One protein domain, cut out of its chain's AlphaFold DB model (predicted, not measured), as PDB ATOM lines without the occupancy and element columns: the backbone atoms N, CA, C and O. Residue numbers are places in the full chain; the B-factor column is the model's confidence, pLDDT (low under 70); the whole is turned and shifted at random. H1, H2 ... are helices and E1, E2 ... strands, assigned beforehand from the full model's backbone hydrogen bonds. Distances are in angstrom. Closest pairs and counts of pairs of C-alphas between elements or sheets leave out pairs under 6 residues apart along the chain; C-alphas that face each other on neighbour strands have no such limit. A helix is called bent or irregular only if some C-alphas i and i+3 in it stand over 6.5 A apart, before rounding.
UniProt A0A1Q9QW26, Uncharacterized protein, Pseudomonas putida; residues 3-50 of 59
ATOM      1  N   CYS A   3     -33.803   1.178 -51.250       93.25
ATOM      2  CA  CYS A   3     -34.157  -0.140 -51.765       93.25
ATOM      3  C   CYS A   3     -34.477  -1.116 -50.632       93.25
ATOM      4  O   CYS A   3     -34.066  -0.917 -49.487       93.25
ATOM      5  N   ASP A   4     -35.192  -2.188 -50.963       91.19
ATOM      6  CA  ASP A   4     -35.302  -3.349 -50.085       91.19
ATOM      7  C   ASP A   4     -34.006  -4.189 -50.088       91.19
ATOM      8  O   ASP A   4     -33.035  -3.892 -50.787       91.19
ATOM      9  N   ALA A   5     -33.991  -5.273 -49.308       89.62
ATOM     10  CA  ALA A   5     -32.832  -6.163 -49.211       89.62
ATOM     11  C   ALA A   5     -32.516  -6.938 -50.509       89.62
ATOM     12  O   ALA A   5     -31.431  -7.499 -50.619       89.62
ATOM     13  N   ASN A   6     -33.437  -6.978 -51.478       91.50
ATOM     14  CA  ASN A   6     -33.244  -7.609 -52.784       91.50
ATOM     15  C   ASN A   6     -32.795  -6.596 -53.854       91.50
ATOM     16  O   ASN A   6     -32.639  -6.964 -55.016       91.50
ATOM     17  N   GLY A   7     -32.609  -5.322 -53.485       91.75
ATOM     18  CA  GLY A   7     -32.266  -4.247 -54.413       91.75
ATOM     19  C   GLY A   7     -33.467  -3.646 -55.151       91.75
ATOM     20  O   GLY A   7     -33.268  -2.852 -56.068       91.75
ATOM     21  N   VAL A   8     -34.705  -3.975 -54.762       92.69
ATOM     22  CA  VAL A   8     -35.912  -3.394 -55.365       92.69
ATOM     23  C   VAL A   8     -36.061  -1.943 -54.897       92.69
ATOM     24  O   VAL A   8     -36.115  -1.713 -53.684       92.69
ATOM     25  N   PRO A   9     -36.168  -0.954 -55.807       92.81
ATOM     26  CA  PRO A   9     -36.375   0.441 -55.432       92.81
ATOM     27  C   PRO A   9     -37.705   0.613 -54.693       92.81
ATOM     28  O   PRO A   9     -38.759   0.252 -55.212       92.81
ATOM     29  N   LEU A  10     -37.665   1.206 -53.501       92.19
ATOM     30  CA  LEU A  10     -38.860   1.544 -52.721       92.19
ATOM     31  C   LEU A  10     -39.229   3.021 -52.869       92.19
ATOM     32  O   LEU A  10     -40.405   3.370 -52.950       92.19
ATOM     33  N   ARG A  11     -38.220   3.898 -52.896       93.31
ATOM     34  CA  ARG A  11     -38.402   5.349 -53.001       93.31
ATOM     35  C   ARG A  11     -37.142   6.008 -53.540       93.31
ATOM     36  O   ARG A  11     -36.021   5.606 -53.228       93.31
ATOM     37  N   PHE A  12     -37.327   7.077 -54.298       92.94
ATOM     38  CA  PHE A  12     -36.256   7.989 -54.667       92.94
ATOM     39  C   PHE A  12     -36.678   9.413 -54.308       92.94
ATOM     40  O   PHE A  12     -37.862   9.747 -54.371       92.94
ATOM     41  N   LEU A  13     -35.702  10.220 -53.913       91.50
ATOM     42  CA  LEU A  13     -35.862  11.646 -53.709       91.50
ATOM     43  C   LEU A  13     -34.751  12.343 -54.492       91.50
ATOM     44  O   LEU A  13     -33.598  11.915 -54.425       91.50
ATOM     45  N   LEU A  14     -35.121  13.355 -55.270       91.38
ATOM     46  CA  LEU A  14     -34.190  14.146 -56.063       91.38
ATOM     47  C   LEU A  14     -33.733  15.349 -55.236       91.38
ATOM     48  O   LEU A  14     -34.554  16.200 -54.892       91.38
ATOM     49  N   SER A  15     -32.441  15.412 -54.920       87.94
ATOM     50  CA  SER A  15     -31.821  16.577 -54.294       87.94
ATOM     51  C   SER A  15     -31.546  17.670 -55.334       87.94
ATOM     52  O   SER A  15     -31.435  17.418 -56.536       87.94
ATOM     53  N   GLY A  16     -31.462  18.922 -54.875       90.25
ATOM     54  CA  GLY A  16     -30.939  20.004 -55.710       90.25
ATOM     55  C   GLY A  16     -29.459  19.763 -56.030       90.25
ATOM     56  O   GLY A  16     -28.742  19.197 -55.215       90.25
ATOM     57  N   GLY A  17     -28.970  20.231 -57.183       89.69
ATOM     58  CA  GLY A  17     -27.637  19.861 -57.696       89.69
ATOM     59  C   GLY A  17     -26.417  20.251 -56.844       89.69
ATOM     60  O   GLY A  17     -25.307  19.855 -57.181       89.69
ATOM     61  N   GLN A  18     -26.588  21.032 -55.775       88.06
ATOM     62  CA  GLN A  18     -25.540  21.384 -54.800       88.06
ATOM     63  C   GLN A  18     -25.962  21.075 -53.352       88.06
ATOM     64  O   GLN A  18     -25.298  21.495 -52.408       88.06
ATOM     65  N   ALA A  19     -27.090  20.391 -53.157       89.19
ATOM     66  CA  ALA A  19     -27.587  20.052 -51.835       89.19
ATOM     67  C   ALA A  19     -26.961  18.730 -51.366       89.19
ATOM     68  O   ALA A  19     -26.781  17.809 -52.158       89.19
ATOM     69  N   SER A  20     -26.618  18.644 -50.081       88.88
ATOM     70  CA  SER A  20     -26.018  17.433 -49.518       88.88
ATOM     71  C   SER A  20     -27.064  16.333 -49.353       88.88
ATOM     72  O   SER A  20     -28.141  16.572 -48.804       88.88
ATOM     73  N   ASP A  21     -26.731  15.111 -49.769       87.69
ATOM     74  CA  ASP A  21     -27.631  13.962 -49.658       87.69
ATOM     75  C   ASP A  21     -27.949  13.598 -48.197       87.69
ATOM     76  O   ASP A  21     -29.047  13.107 -47.922       87.69
ATOM     77  N   ILE A  22     -27.061  13.924 -47.245       90.69
ATOM     78  CA  ILE A  22     -27.296  13.722 -45.805       90.69
ATOM     79  C   ILE A  22     -28.588  14.404 -45.340       90.69
ATOM     80  O   ILE A  22     -29.370  13.818 -44.592       90.69
ATOM     81  N   SER A  23     -28.868  15.607 -45.855       90.50
ATOM     82  CA  SER A  23     -30.045  16.404 -45.496       90.50
ATOM     83  C   SER A  23     -31.356  15.757 -45.946       90.50
ATOM     84  O   SER A  23     -32.426  16.121 -45.467       90.50
ATOM     85  N   TYR A  24     -31.277  14.788 -46.857       91.50
ATOM     86  CA  TYR A  24     -32.415  14.070 -47.413       91.50
ATOM     87  C   TYR A  24     -32.523  12.625 -46.912       91.50
ATOM     88  O   TYR A  24     -33.493  11.943 -47.250       91.50
ATOM     89  N   ALA A  25     -31.571  12.155 -46.099       90.75
ATOM     90  CA  ALA A  25     -31.549  10.788 -45.587       90.75
ATOM     91  C   ALA A  25     -32.761  10.482 -44.694       90.75
ATOM     92  O   ALA A  25     -33.488   9.519 -44.944       90.75
ATOM     93  N   GLU A  26     -33.009  11.322 -43.687       90.75
ATOM     94  CA  GLU A  26     -34.145  11.164 -42.772       90.75
ATOM     95  C   GLU A  26     -35.500  11.274 -43.493       90.75
ATOM     96  O   GLU A  26     -36.281  10.323 -43.389       90.75
ATOM     97  N   PRO A  27     -35.772  12.322 -44.306       91.19
ATOM     98  CA  PRO A  27     -37.011  12.400 -45.081       91.19
ATOM     99  C   PRO A  27     -37.261  11.168 -45.959       91.19
ATOM    100  O   PRO A  27     -38.385  10.674 -46.042       91.19
ATOM    101  N   LEU A  28     -36.215  10.632 -46.594       91.19
ATOM    102  CA  LEU A  28     -36.328   9.451 -47.449       91.19
ATOM    103  C   LEU A  28     -36.721   8.191 -46.657       91.19
ATOM    104  O   LEU A  28     -37.480   7.362 -47.165       91.19
ATOM    105  N   LEU A  29     -36.205   8.035 -45.435       91.44
ATOM    106  CA  LEU A  29     -36.513   6.902 -44.558       91.44
ATOM    107  C   LEU A  29     -37.904   7.017 -43.930       91.44
ATOM    108  O   LEU A  29     -38.564   6.000 -43.708       91.44
ATOM    109  N   ASP A  30     -38.365   8.237 -43.654       90.81
ATOM    110  CA  ASP A  30     -39.669   8.470 -43.039       90.81
ATOM    111  C   ASP A  30     -40.852   8.175 -43.962       90.81
ATOM    112  O   ASP A  30     -41.908   7.745 -43.478       90.81
ATOM    113  N   ASP A  31     -40.642   8.335 -45.268       89.38
ATOM    114  CA  ASP A  31     -41.631   8.121 -46.325       89.38
ATOM    115  C   ASP A  31     -41.872   6.640 -46.665       89.38
ATOM    116  O   ASP A  31     -42.778   6.323 -47.442       89.38
ATOM    117  N   VAL A  32     -41.078   5.713 -46.114       90.88
ATOM    118  CA  VAL A  32     -41.122   4.294 -46.492       90.88
ATOM    119  C   VAL A  32     -41.483   3.388 -45.316       90.88
ATOM    120  O   VAL A  32     -40.967   3.489 -44.206       90.88
ATOM    121  N   CYS A  33     -42.376   2.436 -45.587       90.00
ATOM    122  CA  CYS A  33     -42.637   1.287 -44.723       90.00
ATOM    123  C   CYS A  33     -42.059   0.020 -45.358       90.00
ATOM    124  O   CYS A  33     -42.042  -0.122 -46.578       90.00
ATOM    125  N   ILE A  34     -41.634  -0.932 -44.529       87.06
ATOM    126  CA  ILE A  34     -41.068  -2.202 -44.984       87.06
ATOM    127  C   ILE A  34     -42.184  -3.061 -45.585       87.06
ATOM    128  O   ILE A  34     -43.126  -3.409 -44.857       87.06
ATOM    129  N   PRO A  35     -42.072  -3.459 -46.867       86.50
ATOM    130  CA  PRO A  35     -43.018  -4.376 -47.477       86.50
ATOM    131  C   PRO A  35     -43.064  -5.690 -46.695       86.50
ATOM    132  O   PRO A  35     -42.040  -6.307 -46.395       86.50
ATOM    133  N   THR A  36     -44.264  -6.128 -46.327       85.12
ATOM    134  CA  THR A  36     -44.462  -7.399 -45.634       85.12
ATOM    135  C   THR A  36     -45.715  -8.087 -46.149       85.12
ATOM    136  O   THR A  36     -46.733  -7.444 -46.384       85.12
ATOM    137  N   SER A  37     -45.652  -9.409 -46.299       87.44
ATOM    138  CA  SER A  37     -46.810 -10.248 -46.629       87.44
ATOM    139  C   SER A  37     -47.739 -10.489 -45.431       87.44
ATOM    140  O   SER A  37     -48.775 -11.137 -45.563       87.44
ATOM    141  N   LYS A  38     -47.378  -9.989 -44.241       88.75
ATOM    142  CA  LYS A  38     -48.156 -10.155 -43.011       88.75
ATOM    143  C   LYS A  38     -49.250  -9.092 -42.916       88.75
ATOM    144  O   LYS A  38     -48.990  -7.908 -43.107       88.75
ATOM    145  N   ARG A  39     -50.466  -9.508 -42.547       88.62
ATOM    146  CA  ARG A  39     -51.565  -8.587 -42.209       88.62
ATOM    147  C   ARG A  39     -51.266  -7.864 -40.889       88.62
ATOM    148  O   ARG A  39     -50.735  -8.474 -39.964       88.62
ATOM    149  N   GLY A  40     -51.635  -6.586 -40.796       88.94
ATOM    150  CA  GLY A  40     -51.463  -5.761 -39.593       88.94
ATOM    151  C   GLY A  40     -50.827  -4.402 -39.886       88.94
ATOM    152  O   GLY A  40     -50.798  -3.952 -41.029       88.94
ATOM    153  N   ARG A  41     -50.327  -3.731 -38.839       90.19
ATOM    154  CA  ARG A  41     -49.708  -2.402 -38.955       90.19
ATOM    155  C   ARG A  41     -48.430  -2.471 -39.813       90.19
ATOM    156  O   ARG A  41     -47.560  -3.290 -39.502       90.19
ATOM    157  N   PRO A  42     -48.270  -1.594 -40.825       88.56
ATOM    158  CA  PRO A  42     -47.032  -1.484 -41.590       88.56
ATOM    159  C   PRO A  42     -45.818  -1.287 -40.678       88.56
ATOM    160  O   PRO A  42     -45.868  -0.551 -39.687       88.56
ATOM    161  N   ARG A  43     -44.713  -1.967 -40.993       89.44
ATOM    162  CA  ARG A  43     -43.499  -1.921 -40.173       89.44
ATOM    163  C   ARG A  43     -42.599  -0.787 -40.640       89.44
ATOM    164  O   ARG A  43     -42.103  -0.832 -41.757       89.44
ATOM    165  N   LYS A  44     -42.335   0.182 -39.761       88.69
ATOM    166  CA  LYS A  44     -41.418   1.300 -40.047       88.69
ATOM    167  C   LYS A  44     -39.962   1.024 -39.629       88.69
ATOM    168  O   LYS A  44     -39.039   1.526 -40.248       88.69
ATOM    169  N   ARG A  45     -39.732   0.187 -38.607       87.25
ATOM    170  CA  ARG A  45     -38.375  -0.126 -38.112       87.25
ATOM    171  C   ARG A  45     -37.675  -1.207 -38.938       87.25
ATOM    172  O   ARG A  45     -38.117  -2.361 -38.930       87.25
ATOM    173  N   TYR A  46     -36.555  -0.846 -39.559       87.94
ATOM    174  CA  TYR A  46     -35.598  -1.746 -40.213       87.94
ATOM    175  C   TYR A  46     -34.595  -2.327 -39.204       87.94
ATOM    176  O   TYR A  46     -34.365  -1.754 -38.142       87.94
ATOM    177  N   ARG A  47     -34.045  -3.516 -39.499       88.12
ATOM    178  CA  ARG A  47     -33.009  -4.160 -38.658       88.12
ATOM    179  C   ARG A  47     -31.603  -3.687 -39.007       88.12
ATOM    180  O   ARG A  47     -30.759  -3.620 -38.127       88.12
ATOM    181  N   TRP A  48     -31.386  -3.401 -40.284       89.69
ATOM    182  CA  TRP A  48     -30.114  -2.987 -40.851       89.69
ATOM    183  C   TRP A  48     -30.391  -1.847 -41.818       89.69
ATOM    184  O   TRP A  48     -31.390  -1.890 -42.538       89.69
ATOM    185  N   LEU A  49     -29.516  -0.852 -41.812       90.62
ATOM    186  CA  LEU A  49     -29.524   0.250 -42.755       90.62
ATOM    187  C   LEU A  49     -28.136   0.285 -43.390       90.62
ATOM    188  O   LEU A  49     -27.150   0.528 -42.697       90.62
ATOM    189  N   LEU A  50     -28.069  -0.034 -44.680       92.44
ATOM    190  CA  LEU A  50     -26.857   0.109 -45.475       92.44
ATOM    191  C   LEU A  50     -26.978   1.408 -46.262       92.44
ATOM    192  O   LEU A  50     -27.956   1.603 -46.983       92.44
TER     193      LEU A  50
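This is residues 3 to 50 of the 59 residues of an uncharacterized protein of Pseudomonas putida (UniProt A0A1Q9QW26). Little regular structure: a loose rod of loops in which the chain runs from strand E1 to a turn near Gln 18 at one end, folds back through the one short helix H1, and goes out to a loop round Arg 39 at the other end before returning. The printed part has 48 residues, with one named strand and then one named helix; the class is mixed, with 12 residues in named elements. The radius of gyration of the C-alphas is 12.6 A, and the spans are 41 by 20 by 17 A.

E1, residues 9 to 11, begins at C-alpha 9 (-36.375, 0.441, -55.432). H1, residues 22 to 30, is 13.7 A long, ending at C-alpha 30 (-39.669, 8.470, -43.039). It is irregular: C-alphas 23 and 26 are 7.2 A apart.

E1 pairs with no named strand. A short link of 10 residues joins it to H1; their closest C-alphas, of Arg 11 and Leu 28, are 7.2 A apart. In H1, 3 of 5 O i to N i+4 pairs and 4 of 6 O i to N i+3 pairs are within hydrogen-bond range.

The C-alphas of Gln 18 and Arg 39, the two farthest apart, are 41.6 A apart. Residues 31 to 50 hold no named element. The printed part has no cut, and no printed residue is under 70 in pLDDT.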